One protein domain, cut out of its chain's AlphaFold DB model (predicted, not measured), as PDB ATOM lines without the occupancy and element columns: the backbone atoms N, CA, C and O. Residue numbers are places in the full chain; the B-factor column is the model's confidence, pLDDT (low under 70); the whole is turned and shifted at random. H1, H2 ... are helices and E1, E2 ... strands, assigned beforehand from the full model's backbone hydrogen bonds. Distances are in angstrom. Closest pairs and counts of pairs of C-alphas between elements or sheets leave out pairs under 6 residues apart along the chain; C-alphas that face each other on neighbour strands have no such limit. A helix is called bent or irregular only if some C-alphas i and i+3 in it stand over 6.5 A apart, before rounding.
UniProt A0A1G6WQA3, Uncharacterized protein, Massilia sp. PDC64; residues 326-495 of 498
ATOM      1  N   ALA A 326     362.743 310.676 298.613       82.12
ATOM      2  CA  ALA A 326     364.103 310.778 299.151       82.12
ATOM      3  C   ALA A 326     365.172 311.093 298.083       82.12
ATOM      4  O   ALA A 326     366.219 311.652 298.410       82.12
ATOM      5  N   TRP A 327     364.909 310.776 296.810       86.44
ATOM      6  CA  TRP A 327     365.806 311.117 295.705       86.44
ATOM      7  C   TRP A 327     365.920 312.622 295.452       86.44
ATOM      8  O   TRP A 327     366.906 313.038 294.855       86.44
ATOM      9  N   GLU A 328     364.978 313.441 295.933       87.12
ATOM     10  CA  GLU A 328     365.031 314.902 295.786       87.12
ATOM     11  C   GLU A 328     366.293 315.510 296.400       87.12
ATOM     12  O   GLU A 328     366.892 316.412 295.812       87.12
ATOM     13  N   ALA A 329     366.741 314.965 297.531       80.25
ATOM     14  CA  ALA A 329     367.941 315.427 298.216       80.25
ATOM     15  C   ALA A 329     369.235 315.079 297.454       80.25
ATOM     16  O   ALA A 329     370.298 315.619 297.768       80.25
ATOM     17  N   GLN A 330     369.169 314.184 296.461       81.44
ATOM     18  CA  GLN A 330     370.316 313.825 295.638       81.44
ATOM     19  C   GLN A 330     370.477 314.804 294.470       81.44
ATOM     20  O   GLN A 330     369.506 315.272 293.872       81.44
ATOM     21  N   PHE A 331     371.735 315.105 294.136       83.81
ATOM     22  CA  PHE A 331     372.101 316.006 293.038       83.81
ATOM     23  C   PHE A 331     371.417 317.387 293.148       83.81
ATOM     24  O   PHE A 331     370.619 317.757 292.282       83.81
ATOM     25  N   PRO A 332     371.664 318.162 294.219       82.62
ATOM     26  CA  PRO A 332     370.965 319.423 294.453       82.62
ATOM     27  C   PRO A 332     371.202 320.436 293.324       82.62
ATOM     28  O   PRO A 332     372.292 320.543 292.764       82.62
ATOM     29  N   THR A 333     370.166 321.215 292.998       85.06
ATOM     30  CA  THR A 333     370.300 322.368 292.094       85.06
ATOM     31  C   THR A 333     371.026 323.507 292.803       85.06
ATOM     32  O   THR A 333     370.650 323.891 293.912       85.06
ATOM     33  N   SER A 334     372.042 324.069 292.150       86.38
ATOM     34  CA  SER A 334     372.772 325.222 292.673       86.38
ATOM     35  C   SER A 334     371.959 326.509 292.545       86.38
ATOM     36  O   SER A 334     371.132 326.664 291.645       86.38
ATOM     37  N   LYS A 335     372.236 327.474 293.421       90.69
ATOM     38  CA  LYS A 335     371.740 328.862 293.354       90.69
ATOM     39  C   LYS A 335     372.887 329.875 293.239       90.69
ATOM     40  O   LYS A 335     372.663 331.067 293.417       90.69
ATOM     41  N   SER A 336     374.108 329.395 293.006       89.50
ATOM     42  CA  SER A 336     375.322 330.206 292.958       89.50
ATOM     43  C   SER A 336     375.616 330.665 291.534       89.50
ATOM     44  O   SER A 336     375.636 329.853 290.614       89.50
ATOM     45  N   LEU A 337     375.920 331.952 291.348       87.31
ATOM     46  CA  LEU A 337     376.354 332.467 290.044       87.31
ATOM     47  C   LEU A 337     377.676 331.832 289.584       87.31
ATOM     48  O   LEU A 337     377.857 331.620 288.391       87.31
ATOM     49  N   ASN A 338     378.534 331.414 290.522       89.06
ATOM     50  CA  ASN A 338     379.801 330.732 290.227       89.06
ATOM     51  C   ASN A 338     379.610 329.379 289.527       89.06
ATOM     52  O   ASN A 338     380.562 328.822 288.991       89.06
ATOM     53  N   ASP A 339     378.395 328.831 289.559       86.44
ATOM     54  CA  ASP A 339     378.062 327.597 288.866       86.44
ATOM     55  C   ASP A 339     377.577 327.819 287.427       86.44
ATOM     56  O   ASP A 339     377.301 326.838 286.735       86.44
ATOM     57  N   LEU A 340     377.489 329.065 286.958       89.75
ATOM     58  CA  LEU A 340     377.252 329.398 285.554       89.75
ATOM     59  C   LEU A 340     378.553 329.290 284.737       89.75
ATOM     60  O   LEU A 340     379.654 329.205 285.282       89.75
ATOM     61  N   THR A 341     378.456 329.288 283.405       90.31
ATOM     62  CA  THR A 341     379.652 329.439 282.565       90.31
ATOM     63  C   THR A 341     380.288 330.807 282.830       90.31
ATOM     64  O   THR A 341     379.553 331.781 283.000       90.31
ATOM     65  N   PRO A 342     381.627 330.948 282.797       91.50
ATOM     66  CA  PRO A 342     382.275 332.233 283.087       91.50
ATOM     67  C   PRO A 342     381.798 333.392 282.198       91.50
ATOM     68  O   PRO A 342     381.793 334.545 282.619       91.50
ATOM     69  N   ALA A 343     381.399 333.103 280.956       93.38
ATOM     70  CA  ALA A 343     380.874 334.110 280.041       93.38
ATOM     71  C   ALA A 343     379.466 334.585 280.437       93.38
ATOM     72  O   ALA A 343     379.185 335.780 280.366       93.38
ATOM     73  N   PHE A 344     378.585 333.667 280.845       97.06
ATOM     74  CA  PHE A 344     377.221 334.013 281.238       97.06
ATOM     75  C   PHE A 344     377.155 334.567 282.664       97.06
ATOM     76  O   PHE A 344     376.429 335.526 282.902       97.06
ATOM     77  N   GLU A 345     377.969 334.040 283.581       96.88
ATOM     78  CA  GLU A 345     378.132 334.551 284.946       96.88
ATOM     79  C   GLU A 345     378.394 336.059 284.940       96.88
ATOM     80  O   GLU A 345     377.604 336.809 285.504       96.88
ATOM     81  N   LYS A 346     379.405 336.525 284.195       94.94
ATOM     82  CA  LYS A 346     379.740 337.955 284.090       94.94
ATOM     83  C   LYS A 346     378.570 338.817 283.615       94.94
ATOM     84  O   LYS A 346     378.393 339.934 284.098       94.94
ATOM     85  N   LYS A 347     377.785 338.317 282.657       97.69
ATOM     86  CA  LYS A 347     376.601 339.007 282.121       97.69
ATOM     87  C   LYS A 347     375.497 339.112 283.173       97.69
ATOM     88  O   LYS A 347     374.976 340.196 283.416       97.69
ATOM     89  N   VAL A 348     375.189 337.994 283.832       97.94
ATOM     90  CA  VAL A 348     374.168 337.911 284.884       97.94
ATOM     91  C   VAL A 348     374.551 338.750 286.099       97.94
ATOM     92  O   VAL A 348     373.700 339.469 286.616       97.94
ATOM     93  N   SER A 349     375.812 338.711 286.529       97.81
ATOM     94  CA  SER A 349     376.318 339.508 287.649       97.81
ATOM     95  C   SER A 349     376.132 341.003 287.388       97.81
ATOM     96  O   SER A 349     375.477 341.671 288.185       97.81
ATOM     97  N   LYS A 350     376.549 341.505 286.215       98.06
ATOM     98  CA  LYS A 350     376.326 342.910 285.823       98.06
ATOM     99  C   LYS A 350     374.845 343.301 285.819       98.06
ATOM    100  O   LYS A 350     374.487 344.336 286.373       98.06
ATOM    101  N   PHE A 351     373.985 342.460 285.243       98.56
ATOM    102  CA  PHE A 351     372.543 342.714 285.211       98.56
ATOM    103  C   PHE A 351     371.935 342.780 286.621       98.56
ATOM    104  O   PHE A 351     371.194 343.708 286.949       98.56
ATOM    105  N   ILE A 352     372.267 341.815 287.482       98.38
ATOM    106  CA  ILE A 352     371.776 341.760 288.863       98.38
ATOM    107  C   ILE A 352     372.302 342.943 289.683       98.38
ATOM    108  O   ILE A 352     371.557 343.479 290.507       98.38
ATOM    109  N   ASP A 353     373.549 343.359 289.476       98.19
ATOM    110  CA  ASP A 353     374.145 344.491 290.184       98.19
ATOM    111  C   ASP A 353     373.481 345.813 289.789       98.19
ATOM    112  O   ASP A 353     373.119 346.590 290.674       98.19
ATOM    113  N   ALA A 354     373.203 346.027 288.498       98.44
ATOM    114  CA  ALA A 354     372.453 347.192 288.029       98.44
ATOM    115  C   ALA A 354     371.045 347.252 288.649       98.44
ATOM    116  O   ALA A 354     370.632 348.285 289.181       98.44
ATOM    117  N   LEU A 355     370.327 346.122 288.669       98.44
ATOM    118  CA  LEU A 355     369.018 346.016 289.319       98.44
ATOM    119  C   LEU A 355     369.097 346.354 290.817       98.44
ATOM    120  O   LEU A 355     368.303 347.152 291.324       98.44
ATOM    121  N   LYS A 356     370.062 345.774 291.538       97.94
ATOM    122  CA  LYS A 356     370.247 346.023 292.976       97.94
ATOM    123  C   LYS A 356     370.616 347.475 293.269       97.94
ATOM    124  O   LYS A 356     370.098 348.024 294.239       97.94
ATOM    125  N   ALA A 357     371.452 348.100 292.439       97.31
ATOM    126  CA  ALA A 357     371.829 349.507 292.576       97.31
ATOM    127  C   ALA A 357     370.607 350.443 292.497       97.31
ATOM    128  O   ALA A 357     370.538 351.431 293.222       97.31
ATOM    129  N   ALA A 358     369.594 350.081 291.704       97.12
ATOM    130  CA  ALA A 358     368.320 350.798 291.618       97.12
ATOM    131  C   ALA A 358     367.300 350.431 292.724       97.12
ATOM    132  O   ALA A 358     366.157 350.906 292.731       97.12
ATOM    133  N   GLY A 359     367.684 349.571 293.673       96.31
ATOM    134  CA  GLY A 359     366.816 349.087 294.748       96.31
ATOM    135  C   GLY A 359     365.808 348.018 294.311       96.31
ATOM    136  O   GLY A 359     364.807 347.812 295.001       96.31
ATOM    137  N   VAL A 360     366.041 347.342 293.181       96.81
ATOM    138  CA  VAL A 360     365.227 346.204 292.730       96.81
ATOM    139  C   VAL A 360     365.648 344.938 293.477       96.81
ATOM    140  O   VAL A 360     366.831 344.671 293.692       96.81
ATOM    141  N   ARG A 361     364.671 344.118 293.877       95.81
ATOM    142  CA  ARG A 361     364.920 342.861 294.593       95.81
ATOM    143  C   ARG A 361     365.040 341.701 293.615       95.81
ATOM    144  O   ARG A 361     364.114 341.453 292.846       95.81
ATOM    145  N   VAL A 362     366.127 340.939 293.729       95.44
ATOM    146  CA  VAL A 362     366.386 339.725 292.941       95.44
ATOM    147  C   VAL A 362     366.548 338.526 293.876       95.44
ATOM    148  O   VAL A 362     367.355 338.565 294.805       95.44
ATOM    149  N   ARG A 363     365.804 337.443 293.627       92.25
ATOM    150  CA  ARG A 363     365.926 336.160 294.336       92.25
ATOM    151  C   ARG A 363     366.234 335.041 293.347       92.25
ATOM    152  O   ARG A 363     365.393 334.730 292.512       92.25
ATOM    153  N   ILE A 364     367.390 334.400 293.498       89.19
ATOM    154  CA  ILE A 364     367.823 333.276 292.656       89.19
ATOM    155  C   ILE A 364     367.243 331.966 293.204       89.19
ATOM    156  O   ILE A 364     367.408 331.645 294.386       89.19
ATOM    157  N   SER A 365     366.564 331.201 292.353       83.38
ATOM    158  CA  SER A 365     366.004 329.886 292.679       83.38
ATOM    159  C   SER A 365     366.766 328.722 292.050       83.38
ATOM    160  O   SER A 365     366.776 327.654 292.664       83.38
ATOM    161  N   ALA A 366     367.435 328.915 290.909       84.81
ATOM    162  CA  ALA A 366     368.284 327.898 290.282       84.81
ATOM    163  C   ALA A 366     369.348 328.512 289.362       84.81
ATOM    164  O   ALA A 366     369.122 329.547 288.753       84.81
ATOM    165  N   THR A 367     370.490 327.842 289.228       91.06
ATOM    166  CA  THR A 367     371.572 328.149 288.276       91.06
ATOM    167  C   THR A 367     371.966 326.857 287.564       91.06
ATOM    168  O   THR A 367     371.345 326.483 286.573       91.06
ATOM    169  N   TYR A 368     372.906 326.091 288.116       87.94
ATOM    170  CA  TYR A 368     373.252 324.772 287.605       87.94
ATOM    171  C   TYR A 368     372.311 323.686 288.133       87.94
ATOM    172  O   TYR A 368     372.173 323.490 289.345       87.94
ATOM    173  N   ARG A 369     371.705 322.940 287.206       87.25
ATOM    174  CA  ARG A 369     370.984 321.693 287.489       87.25
ATOM    175  C   ARG A 369     371.846 320.524 287.004       87.25
ATOM    176  O   ARG A 369     372.073 320.445 285.798       87.25
ATOM    177  N   PRO A 370     372.312 319.613 287.876       86.31
ATOM    178  CA  PRO A 370     373.030 318.420 287.433       86.31
ATOM    179  C   PRO A 370     372.207 317.589 286.440       86.31
ATOM    180  O   PRO A 370     370.971 317.573 286.511       86.31
ATOM    181  N   LYS A 371     372.877 316.900 285.509       85.38
ATOM    182  CA  LYS A 371     372.201 316.089 284.478       85.38
ATOM    183  C   LYS A 371     371.400 314.952 285.120       85.38
ATOM    184  O   LYS A 371     370.307 314.642 284.664       85.38
ATOM    185  N   GLU A 372     371.910 314.410 286.218       88.94
ATOM    186  CA  GLU A 372     371.308 313.380 287.061       88.94
ATOM    187  C   GLU A 372     369.982 313.864 287.646       88.94
ATOM    188  O   GLU A 372     368.963 313.181 287.558       88.94
ATOM    189  N   ARG A 373     369.949 315.096 288.170       89.69
ATOM    190  CA  ARG A 373     368.704 315.690 288.669       89.69
ATOM    191  C   ARG A 373     367.705 315.909 287.538       89.69
ATOM    192  O   ARG A 373     366.530 315.598 287.701       89.69
ATOM    193  N   ALA A 374     368.155 316.419 286.389       85.25
ATOM    194  CA  ALA A 374     367.289 316.607 285.224       85.25
ATOM    195  C   ALA A 374     366.695 315.274 284.737       85.25
ATOM    196  O   ALA A 374     365.501 315.212 284.452       85.25
ATOM    197  N   TYR A 375     367.490 314.203 284.729       90.50
ATOM    198  CA  TYR A 375     367.046 312.839 284.450       90.50
ATOM    199  C   TYR A 375     365.974 312.365 285.441       90.50
ATOM    200  O   TYR A 375     364.894 311.944 285.019       90.50
ATOM    201  N   LEU A 376     366.219 312.502 286.750       92.81
ATOM    202  CA  LEU A 376     365.266 312.116 287.797       92.81
ATOM    203  C   LEU A 376     363.948 312.897 287.669       92.81
ATOM    204  O   LEU A 376     362.866 312.312 287.740       92.81
ATOM    205  N   MET A 377     364.020 314.207 287.426       87.38
ATOM    206  CA  MET A 377     362.855 315.072 287.208       87.38
ATOM    207  C   MET A 377     362.095 314.710 285.918       87.38
ATOM    208  O   MET A 377     360.869 314.669 285.915       87.38
ATOM    209  N   HIS A 378     362.799 314.408 284.826       85.56
ATOM    210  CA  HIS A 378     362.193 314.052 283.541       85.56
ATOM    211  C   HIS A 378     361.437 312.723 283.604       85.56
ATOM    212  O   HIS A 378     360.265 312.640 283.225       85.56
ATOM    213  N   TYR A 379     362.102 311.669 284.080       90.75
ATOM    214  CA  TYR A 379     361.521 310.329 284.076       90.75
ATOM    215  C   TYR A 379     360.511 310.127 285.202       90.75
ATOM    216  O   TYR A 379     359.525 309.426 284.981       90.75
ATOM    217  N   SER A 380     360.640 310.826 286.337       88.81
ATOM    218  CA  SER A 380     359.551 310.867 287.324       88.81
ATOM    219  C   SER A 380     358.268 311.464 286.730       88.81
ATOM    220  O   SER A 380     357.193 310.902 286.937       88.81
ATOM    221  N   CYS A 381     358.363 312.520 285.907       74.50
ATOM    222  CA  CYS A 381     357.233 313.013 285.113       74.50
ATOM    223  C   CYS A 381     356.671 311.947 284.181       74.50
ATOM    224  O   CYS A 381     355.502 311.585 284.314       74.50
ATOM    225  N   LYS A 382     357.500 311.398 283.289       79.50
ATOM    226  CA  LYS A 382     357.018 310.449 282.282       79.50
ATOM    227  C   LYS A 382     356.352 309.213 282.883       79.50
ATOM    228  O   LYS A 382     355.315 308.791 282.370       79.50
ATOM    229  N   ILE A 383     356.913 308.663 283.961       82.19
ATOM    230  CA  ILE A 383     356.353 307.500 284.660       82.19
ATOM    231  C   ILE A 383     355.042 307.885 285.349       82.19
ATOM    232  O   ILE A 383     354.028 307.222 285.146       82.19
ATOM    233  N   ALA A 384     355.017 308.972 286.128       72.69
ATOM    234  CA  ALA A 384     353.805 309.425 286.817       72.69
ATOM    235  C   ALA A 384     352.631 309.652 285.852       72.69
ATOM    236  O   ALA A 384     351.496 309.250 286.145       72.69
ATOM    237  N   ASP A 385     352.932 310.242 284.697       74.25
ATOM    238  CA  ASP A 385     351.976 310.573 283.641       74.25
ATOM    239  C   ASP A 385     351.630 309.336 282.788       74.25
ATOM    240  O   ASP A 385     350.667 309.347 282.033       74.25
ATOM    241  N   GLY A 386     352.342 308.216 282.971       76.56
ATOM    242  CA  GLY A 386     352.084 306.947 282.284       76.56
ATOM    243  C   GLY A 386     352.577 306.908 280.838       76.56
ATOM    244  O   GLY A 386     352.249 305.983 280.106       76.56
ATOM    245  N   THR A 387     353.374 307.894 280.432       79.12
ATOM    246  CA  THR A 387     353.928 308.019 279.072       79.12
ATOM    247  C   THR A 387     355.153 307.127 278.834       79.12
ATOM    248  O   THR A 387     355.577 306.952 277.696       79.12
ATOM    249  N   ILE A 388     355.731 306.557 279.897       79.88
ATOM    250  CA  ILE A 388     356.760 305.516 279.826       79.88
ATOM    251  C   ILE A 388     356.509 304.469 280.912       79.88
ATOM    252  O   ILE A 388     356.118 304.809 282.033       79.88
ATOM    253  N   SER A 389     356.748 303.197 280.591       81.94
ATOM    254  CA  SER A 389     356.723 302.128 281.591       81.94
ATOM    255  C   SER A 389     357.968 302.210 282.493       81.94
ATOM    256  O   SER A 389     359.054 302.496 281.977       81.94
ATOM    257  N   PRO A 390     357.866 301.962 283.815       88.00
ATOM    258  CA  PRO A 390     358.994 302.101 284.742       88.00
ATOM    259  C   PRO A 390     360.213 301.229 284.398       88.00
ATOM    260  O   PRO A 390     361.348 301.652 284.593       88.00
ATOM    261  N   ASP A 391     359.992 300.041 283.835       90.88
ATOM    262  CA  ASP A 391     361.034 299.104 283.387       90.88
ATOM    263  C   ASP A 391     361.677 299.492 282.041       90.88
ATOM    264  O   ASP A 391     362.652 298.874 281.617       90.88
ATOM    265  N   LYS A 392     361.132 300.504 281.354       92.81
ATOM    266  CA  LYS A 392     361.625 301.002 280.058       92.81
ATOM    267  C   LYS A 392     362.384 302.317 280.167       92.81
ATOM    268  O   LYS A 392     362.785 302.877 279.149       92.81
ATOM    269  N   VAL A 393     362.581 302.824 281.380       90.25
ATOM    270  CA  VAL A 393     363.361 304.038 281.607       90.25
ATOM    271  C   VAL A 393     364.839 303.733 281.328       90.25
ATOM    272  O   VAL A 393     365.389 302.834 281.966       90.25
ATOM    273  N   PRO A 394     365.500 304.452 280.398       87.25
ATOM    274  CA  PRO A 394     366.918 304.247 280.117       87.25
ATOM    275  C   PRO A 394     367.763 304.438 281.384       87.25
ATOM    276  O   PRO A 394     367.497 305.385 282.126       87.25
ATOM    277  N   PRO A 395     368.763 303.584 281.657       84.12
ATOM    278  CA  PRO A 395     369.661 303.786 282.790       84.12
ATOM    279  C   PRO A 395     370.502 305.057 282.606       84.12
ATOM    280  O   PRO A 395     370.742 305.497 281.481       84.12
ATOM    281  N   MET A 396     370.958 305.637 283.717       84.06
ATOM    282  CA  MET A 396     371.893 306.759 283.716       84.06
ATOM    283  C   MET A 396     373.062 306.468 284.652       84.06
ATOM    284  O   MET A 396     372.859 306.178 285.833       84.06
ATOM    285  N   ASP A 397     374.278 306.585 284.126       80.75
ATOM    286  CA  ASP A 397     375.504 306.408 284.900       80.75
ATOM    287  C   ASP A 397     375.530 307.358 286.104       80.75
ATOM    288  O   ASP A 397     375.188 308.537 286.003       80.75
ATOM    289  N   GLY A 398     375.903 306.827 287.270       78.31
ATOM    290  CA  GLY A 398     375.903 307.569 288.534       78.31
ATOM    291  C   GLY A 398     374.535 307.689 289.219       78.31
ATOM    292  O   GLY A 398     374.481 308.143 290.361       78.31
ATOM    293  N   VAL A 399     373.440 307.239 288.591       87.75
ATOM    294  CA  VAL A 399     372.084 307.266 289.165       87.75
ATOM    295  C   VAL A 399     371.581 305.843 289.422       87.75
ATOM    296  O   VAL A 399     370.927 305.221 288.589       87.75
ATOM    297  N   ASN A 400     371.839 305.331 290.627       87.44
ATOM    298  CA  ASN A 400     371.466 303.970 291.043       87.44
ATOM    299  C   ASN A 400     369.986 303.852 291.458       87.44
ATOM    300  O   ASN A 400     369.678 303.360 292.544       87.44
ATOM    301  N   ILE A 401     369.064 304.331 290.623       92.00
ATOM    302  CA  ILE A 401     367.622 304.306 290.895       92.00
ATOM    303  C   ILE A 401     366.954 303.048 290.331       92.00
ATOM    304  O   ILE A 401     367.233 302.618 289.213       92.00
ATOM    305  N   GLU A 402     366.045 302.462 291.110       93.62
ATOM    306  CA  GLU A 402     365.106 301.444 290.642       93.62
ATOM    307  C   GLU A 402     363.723 302.070 290.438       93.62
ATOM    308  O   GLU A 402     363.010 302.416 291.386       93.62
ATOM    309  N   TRP A 403     363.357 302.251 289.173       94.12
ATOM    310  CA  TRP A 403     362.059 302.783 288.779       94.12
ATOM    311  C   TRP A 403     360.965 301.719 288.831       94.12
ATOM    312  O   TRP A 403     359.826 302.059 289.139       94.12
ATOM    313  N   ALA A 404     361.302 300.456 288.556       94.25
ATOM    314  CA  ALA A 404     360.378 299.333 288.522       94.25
ATOM    315  C   ALA A 404     360.224 298.714 289.917       94.25
ATOM    316  O   ALA A 404     360.983 297.836 290.332       94.25
ATOM    317  N   HIS A 405     359.198 299.162 290.637       90.44
ATOM    318  CA  HIS A 405     358.762 298.532 291.881       90.44
ATOM    319  C   HIS A 405     358.165 297.159 291.568       90.44
ATOM    320  O   HIS A 405     357.619 296.947 290.484       90.44
ATOM    321  N   LYS A 406     358.274 296.217 292.506       90.69
ATOM    322  CA  LYS A 406     357.762 294.853 292.352       90.69
ATOM    323  C   LYS A 406     356.737 294.544 293.435       90.69
ATOM    324  O   LYS A 406     356.908 294.975 294.572       90.69
ATOM    325  N   ASP A 407     355.696 293.804 293.076       83.81
ATOM    326  CA  ASP A 407     354.718 293.278 294.023       83.81
ATOM    327  C   ASP A 407     355.288 292.088 294.822       83.81
ATOM    328  O   ASP A 407     356.436 291.672 294.639       83.81
ATOM    329  N   SER A 408     354.475 291.515 295.711       84.50
ATOM    330  CA  SER A 408     354.857 290.356 296.529       84.50
ATOM    331  C   SER A 408     355.183 289.094 295.718       84.50
ATOM    332  O   SER A 408     355.833 288.194 296.245       84.50
ATOM    333  N   SER A 409     354.774 289.027 294.448       81.00
ATOM    334  CA  SER A 409     355.113 287.943 293.517       81.00
ATOM    335  C   SER A 409     356.385 288.220 292.703       81.00
ATOM    336  O   SER A 409     356.814 287.384 291.911       81.00
ATOM    337  N   GLY A 410     357.009 289.390 292.891       84.75
ATOM    338  CA  GLY A 410     358.195 289.818 292.151       84.75
ATOM    339  C   GLY A 410     357.893 290.393 290.763       84.75
ATOM    340  O   GLY A 410     358.833 290.686 290.014       84.75
ATOM    341  N   LYS A 411     356.615 290.578 290.411       90.06
ATOM    342  CA  LYS A 411     356.182 291.155 289.133       90.06
ATOM    343  C   LYS A 411     356.139 292.679 289.221       90.06
ATOM    344  O   LYS A 411     355.957 293.234 290.297       90.06
ATOM    345  N   LEU A 412     356.322 293.362 288.088       88.88
ATOM    346  CA  LEU A 412     356.257 294.825 288.000       88.88
ATOM    347  C   LEU A 412     354.946 295.368 288.593       88.88
ATOM    348  O   LEU A 412     353.866 295.150 288.041       88.88
ATOM    349  N   ASP A 413     355.075 296.160 289.652       86.62
ATOM    350  CA  ASP A 413     354.005 296.957 290.229       86.62
ATOM    351  C   ASP A 413     354.045 298.366 289.623       86.62
ATOM    352  O   ASP A 413     354.720 299.293 290.095       86.62
ATOM    353  N   VAL A 414     353.301 298.529 288.528       77.94
ATOM    354  CA  VAL A 414     353.163 299.816 287.835       77.94
ATOM    355  C   VAL A 414     352.524 300.863 288.752       77.94
ATOM    356  O   VAL A 414     352.869 302.041 288.668       77.94
ATOM    357  N   ARG A 415     351.622 300.468 289.659       77.12
ATOM    358  CA  ARG A 415     350.936 301.402 290.558       77.12
ATOM    359  C   ARG A 415     351.911 301.972 291.587       77.12
ATOM    360  O   ARG A 415     351.958 303.195 291.730       77.12
ATOM    361  N   ALA A 416     352.703 301.125 292.244       70.69
ATOM    362  CA  ALA A 416     353.736 301.549 293.192       70.69
ATOM    363  C   ALA A 416     354.813 302.400 292.506       70.69
ATOM    364  O   ALA A 416     355.143 303.484 292.987       70.69
ATOM    365  N   SER A 417     355.262 301.988 291.317       74.88
ATOM    366  CA  SER A 417     356.243 302.741 290.522       74.88
ATOM    367  C   SER A 417     355.740 304.142 290.149       74.88
ATOM    368  O   SER A 417     356.458 305.133 290.293       74.88
ATOM    369  N   ARG A 418     354.477 304.263 289.714       79.75
ATOM    370  CA  ARG A 418     353.851 305.561 289.408       79.75
ATOM    371  C   ARG A 418     353.640 306.410 290.656       79.75
ATOM    372  O   ARG A 418     353.816 307.624 290.582       79.75
ATOM    373  N   ALA A 419     353.279 305.807 291.788       73.31
ATOM    374  CA  ALA A 419     353.138 306.517 293.058       73.31
ATOM    375  C   ALA A 419     354.484 307.092 293.533       73.31
ATOM    376  O   ALA A 419     354.568 308.276 293.853       73.31
ATOM    377  N   ALA A 420     355.552 306.296 293.480       76.62
ATOM    378  CA  ALA A 420     356.909 306.731 293.792       76.62
ATOM    379  C   ALA A 420     357.399 307.860 292.869       76.62
ATOM    380  O   ALA A 420     357.945 308.860 293.339       76.62
ATOM    381  N   ALA A 421     357.142 307.745 291.564       85.38
ATOM    382  CA  ALA A 421     357.453 308.790 290.595       85.38
ATOM    383  C   ALA A 421     356.661 310.089 290.855       85.38
ATOM    384  O   ALA A 421     357.226 311.179 290.775       85.38
ATOM    385  N   ARG A 422     355.379 310.005 291.239       83.06
ATOM    386  CA  ARG A 422     354.584 311.178 291.653       83.06
ATOM    387  C   ARG A 422     355.140 311.835 292.913       83.06
ATOM    388  O   ARG A 422     355.275 313.053 292.925       83.06
ATOM    389  N   ALA A 423     355.537 311.044 293.909       77.06
ATOM    390  CA  ALA A 423     356.173 311.557 295.123       77.06
ATOM    391  C   ALA A 423     357.483 312.301 294.810       77.06
ATOM    392  O   ALA A 423     357.777 313.329 295.413       77.06
ATOM    393  N   MET A 424     358.251 311.831 293.819       88.06
ATOM    394  CA  MET A 424     359.412 312.567 293.314       88.06
ATOM    395  C   MET A 424     359.012 313.885 292.644       88.06
ATOM    396  O   MET A 424     359.593 314.913 292.977       88.06
ATOM    397  N   LYS A 425     358.015 313.897 291.742       81.44
ATOM    398  CA  LYS A 425     357.534 315.142 291.099       81.44
ATOM    399  C   LYS A 425     357.119 316.197 292.118       81.44
ATOM    400  O   LYS A 425     357.428 317.372 291.929       81.44
ATOM    401  N   GLU A 426     356.411 315.772 293.161       72.62
ATOM    402  CA  GLU A 426     355.956 316.638 294.246       72.62
ATOM    403  C   GLU A 426     357.136 317.192 295.045       72.62
ATOM    404  O   GLU A 426     357.233 318.405 295.213       72.62
ATOM    405  N   ALA A 427     358.079 316.332 295.446       72.38
ATOM    406  CA  ALA A 427     359.281 316.755 296.161       72.38
ATOM    407  C   ALA A 427     360.118 317.757 295.340       72.38
ATOM    408  O   ALA A 427     360.594 318.761 295.865       72.38
ATOM    409  N   TYR A 428     360.237 317.535 294.030       73.19
ATOM    410  CA  TYR A 428     360.916 318.441 293.102       73.19
ATOM    411  C   TYR A 428     360.109 319.702 292.739       73.19
ATOM    412  O   TYR A 428     360.650 320.582 292.067       73.19
ATOM    413  N   VAL A 429     358.836 319.795 293.144       68.38
ATOM    414  CA  VAL A 429     357.909 320.892 292.812       68.38
ATOM    415  C   VAL A 429     357.818 321.124 291.291       68.38
ATOM    416  O   VAL A 429     357.883 322.248 290.791       68.38
ATOM    417  N   ILE A 430     357.706 320.038 290.516       58.06
ATOM    418  CA  ILE A 430     357.750 320.098 289.046       58.06
ATOM    419  C   ILE A 430     356.417 320.593 288.485       58.06
ATOM    420  O   ILE A 430     355.421 319.871 288.501       58.06
ATOM    421  N   ARG A 431     356.418 321.804 287.916       53.16
ATOM    422  CA  ARG A 431     355.274 322.354 287.167       53.16
ATOM    423  C   ARG A 431     355.265 321.931 285.696       53.16
ATOM    424  O   ARG A 431     354.203 321.637 285.159       53.16
ATOM    425  N   TYR A 432     356.445 321.859 285.077       55.53
ATOM    426  CA  TYR A 432     356.655 321.383 283.708       55.53
ATOM    427  C   TYR A 432     357.780 320.342 283.699       55.53
ATOM    428  O   TYR A 432     358.773 320.547 284.401       55.53
ATOM    429  N   PRO A 433     357.667 319.231 282.945       57.12
ATOM    430  CA  PRO A 433     358.715 318.218 282.893       57.12
ATOM    431  C   PRO A 433     360.071 318.822 282.525       57.12
ATOM    432  O   PRO A 433     360.190 319.542 281.536       57.12
ATOM    433  N   ALA A 434     361.105 318.508 283.307       64.19
ATOM    434  CA  ALA A 434     362.450 318.960 282.987       64.19
ATOM    435  C   ALA A 434     362.899 318.359 281.644       64.19
ATOM    436  O   ALA A 434     362.749 317.157 281.407       64.19
ATOM    437  N   ALA A 435     363.470 319.183 280.766       68.31
ATOM    438  CA  ALA A 435     364.162 318.685 279.585       68.31
ATOM    439  C   ALA A 435     365.471 317.992 280.004       68.31
ATOM    440  O   ALA A 435     366.193 318.495 280.868       68.31
ATOM    441  N   LEU A 436     365.792 316.853 279.379       69.38
ATOM    442  CA  LEU A 436     367.059 316.141 279.612       69.38
ATOM    443  C   LEU A 436     368.267 316.995 279.197       69.38
ATOM    444  O   LEU A 436     369.308 316.992 279.854       69.38
ATOM    445  N   THR A 437     368.085 317.789 278.143       69.69
ATOM    446  CA  THR A 437     369.020 318.824 277.710       69.69
ATOM    447  C   THR A 437     368.380 320.178 277.981       69.69
ATOM    448  O   THR A 437     367.355 320.506 277.394       69.69
ATOM    449  N   SER A 438     368.965 320.956 278.889       80.06
ATOM    450  CA  SER A 438     368.465 322.271 279.296       80.06
ATOM    451  C   SER A 438     369.639 323.230 279.451       80.06
ATOM    452  O   SER A 438     370.743 322.815 279.813       80.06
ATOM    453  N   ARG A 439     369.418 324.531 279.250       87.12
ATOM    454  CA  ARG A 439     370.440 325.545 279.538       87.12
ATOM    455  C   ARG A 439     370.911 325.505 280.998       87.12
ATOM    456  O   ARG A 439     372.086 325.763 281.251       87.12
ATOM    457  N   HIS A 440     370.083 325.046 281.942       88.56
ATOM    458  CA  HIS A 440     370.514 324.812 283.327       88.56
ATOM    459  C   HIS A 440     371.564 323.703 283.462       88.56
ATOM    460  O   HIS A 440     372.499 323.850 284.247       88.56
ATOM    461  N   THR A 441     371.457 322.606 282.698       85.44
ATOM    462  CA  THR A 441     372.464 321.524 282.726       85.44
ATOM    463  C   THR A 441     373.752 321.922 282.009       85.44
ATOM    464  O   THR A 441     374.811 321.351 282.263       85.44
ATOM    465  N   GLN A 442     373.676 322.950 281.161       85.94
ATOM    466  CA  GLN A 442     374.805 323.558 280.461       85.94
ATOM    467  C   GLN A 442     375.402 324.763 281.196       85.94
ATOM    468  O   GLN A 442     376.344 325.357 280.679       85.94
ATOM    469  N   ARG A 443     374.876 325.130 282.379       91.50
ATOM    470  CA  ARG A 443     375.331 326.294 283.167       91.50
ATOM    471  C   ARG A 443     375.108 327.645 282.458       91.50
ATOM    472  O   ARG A 443     375.805 328.619 282.718       91.50
ATOM    473  N   ARG A 444     374.133 327.703 281.550       94.19
ATOM    474  CA  ARG A 444     373.797 328.854 280.690       94.19
ATOM    475  C   ARG A 444     372.410 329.445 280.986       94.19
ATOM    476  O   ARG A 444     371.894 330.218 280.191       94.19
ATOM    477  N   ALA A 445     371.791 329.058 282.103       94.44
ATOM    478  CA  ALA A 445     370.499 329.581 282.546       94.44
ATOM    479  C   ALA A 445     370.452 329.825 284.052       94.44
ATOM    480  O   ALA A 445     371.187 329.211 284.829       94.44
ATOM    481  N   ILE A 446     369.547 330.713 284.440       94.38
ATOM    482  CA  ILE A 446     369.258 331.105 285.806       94.38
ATOM    483  C   ILE A 446     367.748 331.292 285.973       94.38
ATOM    484  O   ILE A 446     367.106 332.009 285.210       94.38
ATOM    485  N   ASP A 447     367.203 330.678 287.018       91.38
ATOM    486  CA  ASP A 447     365.847 330.943 287.473       91.38
ATOM    487  C   ASP A 447     365.909 331.997 288.568       91.38
ATOM    488  O   ASP A 447     366.558 331.790 289.604       91.38
ATOM    489  N   MET A 448     365.222 333.116 288.368       93.88
ATOM    490  CA  MET A 448     365.163 334.191 289.351       93.88
ATOM    491  C   MET A 448     363.826 334.924 289.357       93.88
ATOM    492  O   MET A 448     363.180 335.132 288.335       93.88
ATOM    493  N   THR A 449     363.426 335.357 290.550       90.88
ATOM    494  CA  THR A 449     362.286 336.248 290.761       90.88
ATOM    495  C   THR A 449     362.797 337.669 290.958       90.88
ATOM    496  O   THR A 449     363.562 337.925 291.892       90.88
ATOM    497  N   ILE A 450     362.356 338.589 290.102       94.12
ATOM    498  CA  ILE A 450     362.726 340.008 290.137       94.12
ATOM    499  C   ILE A 450     361.475 340.811 290.503       94.12
ATOM    500  O   ILE A 450     360.434 340.663 289.872       94.12
ATOM    501  N   THR A 451     361.539 341.621 291.561       94.62
ATOM    502  CA  THR A 451     360.383 342.380 292.077       94.62
ATOM    503  C   THR A 451     360.780 343.781 292.521       94.62
ATOM    504  O   THR A 451     361.930 344.028 292.876       94.62
ATOM    505  N   GLY A 452     359.809 344.697 292.568       94.88
ATOM    506  CA  GLY A 452     360.055 346.082 292.989       94.88
ATOM    507  C   GLY A 452     360.784 346.924 291.939       94.88
ATOM    508  O   GLY A 452     361.445 347.890 292.301       94.88
ATOM    509  N   TYR A 453     360.684 346.540 290.664       95.69
ATOM    510  CA  TYR A 453     361.259 347.275 289.536       95.69
ATOM    511  C   TYR A 453     360.341 348.376 288.989       95.69
ATOM    512  O   TYR A 453     360.833 349.284 288.333       95.69
ATOM    513  N   ALA A 454     359.034 348.330 289.267       91.88
ATOM    514  CA  ALA A 454     358.088 349.315 288.749       91.88
ATOM    515  C   ALA A 454     358.477 350.748 289.156       91.88
ATOM    516  O   ALA A 454     358.719 351.033 290.332       91.88
ATOM    517  N   ASN A 455     358.509 351.640 288.167       93.00
ATOM    518  CA  ASN A 455     358.926 353.040 288.255       93.00
ATOM    519  C   ASN A 455     360.386 353.262 288.685       93.00
ATOM    520  O   ASN A 455     360.731 354.359 289.127       93.00
ATOM    521  N   LYS A 456     361.252 352.249 288.566       96.38
ATOM    522  CA  LYS A 456     362.695 352.398 288.796       96.38
ATOM    523  C   LYS A 456     363.414 352.783 287.512       96.38
ATOM    524  O   LYS A 456     363.014 352.372 286.428       96.38
ATOM    525  N   THR A 457     364.500 353.529 287.663       97.94
ATOM    526  CA  THR A 457     365.469 353.769 286.593       97.94
ATOM    527  C   THR A 457     366.686 352.895 286.853       97.94
ATOM    528  O   THR A 457     367.225 352.911 287.960       97.94
ATOM    529  N   VAL A 458     367.083 352.107 285.859       98.00
ATOM    530  CA  VAL A 458     368.190 351.149 285.936       98.00
ATOM    531  C   VAL A 458     369.135 351.389 284.766       98.00
ATOM    532  O   VAL A 458     368.682 351.690 283.666       98.00
ATOM    533  N   LYS A 459     370.440 351.238 284.999       98.00
ATOM    534  CA  LYS A 459     371.448 351.319 283.941       98.00
ATOM    535  C   LYS A 459     371.365 350.108 283.011       98.00
ATOM    536  O   LYS A 459     371.298 348.974 283.494       98.00
ATOM    537  N   ASP A 460     371.370 350.329 281.701       98.12
ATOM    538  CA  ASP A 460     371.579 349.268 280.709       98.12
ATOM    539  C   ASP A 460     373.065 348.881 280.596       98.12
ATOM    540  O   ASP A 460     373.924 349.441 281.275       98.12
ATOM    541  N   ALA A 461     373.385 347.906 279.742       96.44
ATOM    542  CA  ALA A 461     374.764 347.440 279.563       96.44
ATOM    543  C   ALA A 461     375.737 348.484 278.967       96.44
ATOM    544  O   ALA A 461     376.944 348.233 278.961       96.44
ATOM    545  N   ASN A 462     375.226 349.616 278.474       96.56
ATOM    546  CA  ASN A 462     375.982 350.744 277.931       96.56
ATOM    547  C   ASN A 462     375.925 351.980 278.860       96.56
ATOM    548  O   ASN A 462     376.252 353.079 278.419       96.56
ATOM    549  N   ASP A 463     375.503 351.811 280.119       95.00
ATOM    550  CA  ASP A 463     375.347 352.861 281.141       95.00
ATOM    551  C   ASP A 463     374.272 353.937 280.850       95.00
ATOM    552  O   ASP A 463     374.226 354.988 281.510       95.00
ATOM    553  N   ASN A 464     373.327 353.664 279.946       97.44
ATOM    554  CA  ASN A 464     372.167 354.533 279.728       97.44
ATOM    555  C   ASN A 464     371.074 354.279 280.773       97.44
ATOM    556  O   ASN A 464     370.879 353.157 281.234       97.44
ATOM    557  N   ASP A 465     370.321 355.323 281.119       97.69
ATOM    558  CA  ASP A 465     369.183 355.216 282.034       97.69
ATOM    559  C   ASP A 465     367.946 354.636 281.338       97.69
ATOM    560  O   ASP A 465     367.397 355.236 280.415       97.69
ATOM    561  N   VAL A 466     367.460 353.494 281.830       97.69
ATOM    562  CA  VAL A 466     366.235 352.833 281.362       97.69
ATOM    563  C   VAL A 466     365.188 352.860 282.465       97.69
ATOM    564  O   VAL A 466     365.402 352.345 283.565       97.69
ATOM    565  N   LYS A 467     364.028 353.450 282.174       97.44
ATOM    566  CA  LYS A 467     362.880 353.442 283.084       97.44
ATOM    567  C   LYS A 467     362.107 352.135 282.928       97.44
ATOM    568  O   LYS A 467     361.729 351.777 281.821       97.44
ATOM    569  N   LEU A 468     361.843 351.457 284.040       96.88
ATOM    570  CA  LEU A 468     361.087 350.209 284.087       96.88
ATOM    571  C   LEU A 468     359.654 350.489 284.552       96.88
ATOM    572  O   LEU A 468     359.425 350.742 285.737       96.88
ATOM    573  N   ALA A 469     358.684 350.465 283.641       91.94
ATOM    574  CA  ALA A 469     357.264 350.571 283.969       91.94
ATOM    575  C   ALA A 469     356.629 349.184 284.133       91.94
ATOM    576  O   ALA A 469     355.881 348.964 285.090       91.94
ATOM    577  N   ASP A 470     356.972 348.247 283.249       91.81
ATOM    578  CA  ASP A 470     356.406 346.900 283.221       91.81
ATOM    579  C   ASP A 470     357.459 345.798 282.991       91.81
ATOM    580  O   ASP A 470     358.672 346.010 283.074       91.81
ATOM    581  N   GLU A 471     356.988 344.564 282.803       91.44
ATOM    582  CA  GLU A 471     357.852 343.402 282.605       91.44
ATOM    583  C   GLU A 471     358.557 343.385 281.241       91.44
ATOM    584  O   GLU A 471     359.656 342.841 281.143       91.44
ATOM    585  N   ASN A 472     357.986 344.001 280.201       94.94
ATOM    586  CA  ASN A 472     358.627 344.078 278.890       94.94
ATOM    587  C   ASN A 472     359.860 344.981 278.947       94.94
ATOM    588  O   ASN A 472     360.888 344.610 278.376       94.94
ATOM    589  N   ASP A 473     359.792 346.088 279.691       97.00
ATOM    590  CA  ASP A 473     360.955 346.947 279.941       97.00
ATOM    591  C   ASP A 473     362.059 346.170 280.668       97.00
ATOM    592  O   ASP A 473     363.236 346.249 280.310       97.00
ATOM    593  N   LEU A 474     361.686 345.358 281.663       97.25
ATOM    594  CA  LEU A 474     362.628 344.507 282.392       97.25
ATOM    595  C   LEU A 474     363.270 343.452 281.476       97.25
ATOM    596  O   LEU A 474     364.466 343.176 281.595       97.25
ATOM    597  N   PHE A 475     362.497 342.849 280.570       97.25
ATOM    598  CA  PHE A 475     363.012 341.867 279.613       97.25
ATOM    599  C   PHE A 475     363.952 342.517 278.595       97.25
ATOM    600  O   PHE A 475     365.013 341.959 278.309       97.25
ATOM    601  N   ALA A 476     363.592 343.699 278.087       97.25
ATOM    602  CA  ALA A 476     364.430 344.482 277.188       97.25
ATOM    603  C   ALA A 476     365.743 344.887 277.872       97.25
ATOM    604  O   ALA A 476     366.815 344.685 277.303       97.25
ATOM    605  N   LEU A 477     365.675 345.353 279.125       98.25
ATOM    606  CA  LEU A 477     366.849 345.671 279.932       98.25
ATOM    607  C   LEU A 477     367.774 344.456 280.075       98.25
ATOM    608  O   LEU A 477     368.964 344.568 279.790       98.25
ATOM    609  N   GLY A 478     367.247 343.291 280.469       97.88
ATOM    610  CA  GLY A 478     368.047 342.066 280.590       97.88
ATOM    611  C   GLY A 478     368.728 341.669 279.275       97.88
ATOM    612  O   GLY A 478     369.907 341.303 279.271       97.88
ATOM    613  N   ALA A 479     368.033 341.827 278.144       97.94
ATOM    614  CA  ALA A 479     368.590 341.548 276.823       97.94
ATOM    615  C   ALA A 479     369.813 342.424 276.495       97.94
ATOM    616  O   ALA A 479     370.748 341.919 275.873       97.94
ATOM    617  N   THR A 480     369.878 343.674 276.979       98.38
ATOM    618  CA  THR A 480     371.075 344.529 276.801       98.38
ATOM    619  C   THR A 480     372.327 343.923 277.446       98.38
ATOM    620  O   THR A 480     373.419 344.031 276.896       98.38
ATOM    621  N   TYR A 481     372.171 343.196 278.557       98.06
ATOM    622  CA  TYR A 481     373.255 342.473 279.230       98.06
ATOM    623  C   TYR A 481     373.538 341.096 278.609       98.06
ATOM    624  O   TYR A 481     374.463 340.403 279.032       98.06
ATOM    625  N   GLY A 482     372.753 340.665 277.618       97.50
ATOM    626  CA  GLY A 482     372.779 339.300 277.094       97.50
ATOM    627  C   GLY A 482     372.195 338.271 278.068       97.50
ATOM    628  O   GLY A 482     372.654 337.128 278.083       97.50
ATOM    629  N   VAL A 483     371.229 338.687 278.895       98.19
ATOM    630  CA  VAL A 483     370.443 337.841 279.807       98.19
ATOM    631  C   VAL A 483     368.990 337.870 279.334       98.19
ATOM    632  O   VAL A 483     368.223 338.780 279.638       98.19
ATOM    633  N   VAL A 484     368.613 336.884 278.530       97.00
ATOM    634  CA  VAL A 484     367.373 336.873 277.754       97.00
ATOM    635  C   VAL A 484     366.282 336.100 278.494       97.00
ATOM    636  O   VAL A 484     366.498 334.990 278.986       97.00
ATOM    637  N   LYS A 485     365.082 336.685 278.574       95.94
ATOM    638  CA  LYS A 485     363.916 336.083 279.229       95.94
ATOM    639  C   LYS A 485     363.233 335.045 278.335       95.94
ATOM    640  O   LYS A 485     362.801 335.381 277.234       95.94
ATOM    641  N   LEU A 486     362.973 333.848 278.867       88.50
ATOM    642  CA  LEU A 486     361.969 332.942 278.293       88.50
ATOM    643  C   LEU A 486     360.574 333.333 278.804       88.50
ATOM    644  O   LEU A 486     360.280 333.187 279.989       88.50
ATOM    645  N   LYS A 487     359.703 333.862 277.939       85.31
ATOM    646  CA  LYS A 487     358.389 334.394 278.360       85.31
ATOM    647  C   LYS A 487     357.413 333.316 278.849       85.31
ATOM    648  O   LYS A 487     356.588 333.585 279.714       85.31
ATOM    649  N   THR A 488     357.512 332.102 278.313       74.81
ATOM    650  CA  THR A 488     356.630 330.974 278.659       74.81
ATOM    651  C   THR A 488     356.970 330.327 280.002       74.81
ATOM    652  O   THR A 488     356.119 329.641 280.566       74.81
ATOM    653  N   ASP A 489     358.171 330.569 280.534       73.38
ATOM    654  CA  ASP A 489     358.618 330.083 281.840       73.38
ATOM    655  C   ASP A 489     358.996 331.278 282.738       73.38
ATOM    656  O   ASP A 489     360.120 331.781 282.675       73.38
ATOM    657  N   PRO A 490     358.061 331.805 283.553       77.06
ATOM    658  CA  PRO A 490     358.228 333.058 284.293       77.06
ATOM    659  C   PRO A 490     359.532 333.228 285.098       77.06
ATOM    660  O   PRO A 490     360.091 334.321 285.035       77.06
ATOM    661  N   PRO A 491     360.086 332.227 285.808       84.94
ATOM    662  CA  PRO A 491     361.384 332.373 286.475       84.94
ATOM    663  C   PRO A 491     362.609 332.335 285.544       84.94
ATOM    664  O   PRO A 491     363.647 332.850 285.952       84.94
ATOM    665  N   HIS A 492     362.514 331.771 284.335       89.50
ATOM    666  CA  HIS A 492     363.683 331.368 283.535       89.50
ATOM    667  C   HIS A 492     364.316 332.497 282.713       89.50
ATOM    668  O   HIS A 492     363.633 333.215 281.971       89.50
ATOM    669  N   TRP A 493     365.640 332.602 282.793       96.81
ATOM    670  CA  TRP A 493     366.486 333.460 281.964       96.81
ATOM    671  C   TRP A 493     367.707 332.674 281.484       96.81
ATOM    672  O   TRP A 493     368.266 331.871 282.230       96.81
ATOM    673  N   SER A 494     368.171 332.927 280.267       96.69
ATOM    674  CA  SER A 494     369.359 332.275 279.705       96.69
ATOM    675  C   SER A 494     370.130 333.224 278.796       96.69
ATOM    676  O   SER A 494     369.746 334.377 278.615       96.69
ATOM    677  N   ASP A 495     371.257 332.783 278.255       95.00
ATOM    678  CA  ASP A 495     372.036 333.603 277.323       95.00
ATOM    679  C   ASP A 495     371.434 333.687 275.913       95.00
ATOM    680  O   ASP A 495     371.865 334.529 275.127       95.00
TER     681      ASP A 495
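What this domain is: This is residues 326 to 495 of the 498 residues of an uncharacterized protein of Massilia sp. PDC64 (UniProt A0A1G6WQA3). The model is a long body of two lobes set end to end. One lobe is a small sheet of E1, E2 and E5 with H2 along one face, H5 over the same face at a steep tilt to H2, and the hairpin of E3 and E4 at the far end; the other is H3 and H4 crossing steeply, with little H1 on H4 and the long unnamed stretch 385 to 413. The printed part has 170 residues with five named helices and five named strands, in the order H1 H2 E1 H3 H4 E2 E3 E4 H5 E5; both sheets, E1 - E2 - E5 and E3 - E4, are antiparallel. The class is mixed, helices and strands, with under half of the residues, 82 of 170, in named elements. The whole is loose, with a radius of gyration of the C-alphas of 19.7 A, and a rod spanning 70 by 28 by 21 A.

Where its parts are: H1, residues 326 to 329, begins at C-alpha 326 (364.103, 310.778, 299.151); it is neither bent nor irregular, but only just: C-alphas 326 and 329 are 6.1 A apart. H2 is residues 342 to 357, 22.3 A, and E1 residues 361 to 366, 15.9 A. H3, residues 371 to 384, is 19.7 A long, and H4, residues 414 to 427, 19.8 A. E2 is residues 445 to 451, 18.9 A; E3 is 456 to 459 and E4 465 to 468. H5, residues 471 to 480, is 14.5 A long. E5, residues 492 to 494, ends at C-alpha 494 (369.359, 332.275, 279.705).

How they stand to each other: H1 touches H4, which meets it with residues 424 to 427 alone; the closest C-alphas, of Glu 328 and Ala 427, are 6.1 A apart. H3 and H4 touch at a steep tilt of 51 degrees, opposite ways, closest at the C-alphas of Ser 380 and Ala 421, 4.4 A. H2 and H5 are on one face of the sheet E1 E2 E5, two layers, a helix layer and a strand layer. H2 has a height over the sheet of 9.8 A and runs along the strands, at 2 degrees to E2 on the local plane. E2 is antiparallel to E1, with N 363 and O 449 at 2.9 A, and to E5, with N 446 and O 493 at 2.8 A. E3 and E4 form a hairpin, with N 466 and O 458 at 2.8 A. The closest C-alphas of H2 and E3, of Ala 354 and Lys 459, are 5.9 A apart; those of E4 and H5, of Leu 468 and Leu 474, are 6.1 A apart. H2 and H3 are apart. Every O i to N i+4 pair is within hydrogen-bond range in H3, H4 and H5, and 11 of 12 in H2; H1 is too short for such a pair.

The domain as a whole: The two C-alphas farthest apart, of Ser 409 and Asn 464, are 70.1 A apart. The printed part has no cut. The links H1 to H2, H3 to H4, H4 to E2 and H5 to E5 are long. The mean pLDDT of the printed part is 87.9; residues 429 to 437 are under 70.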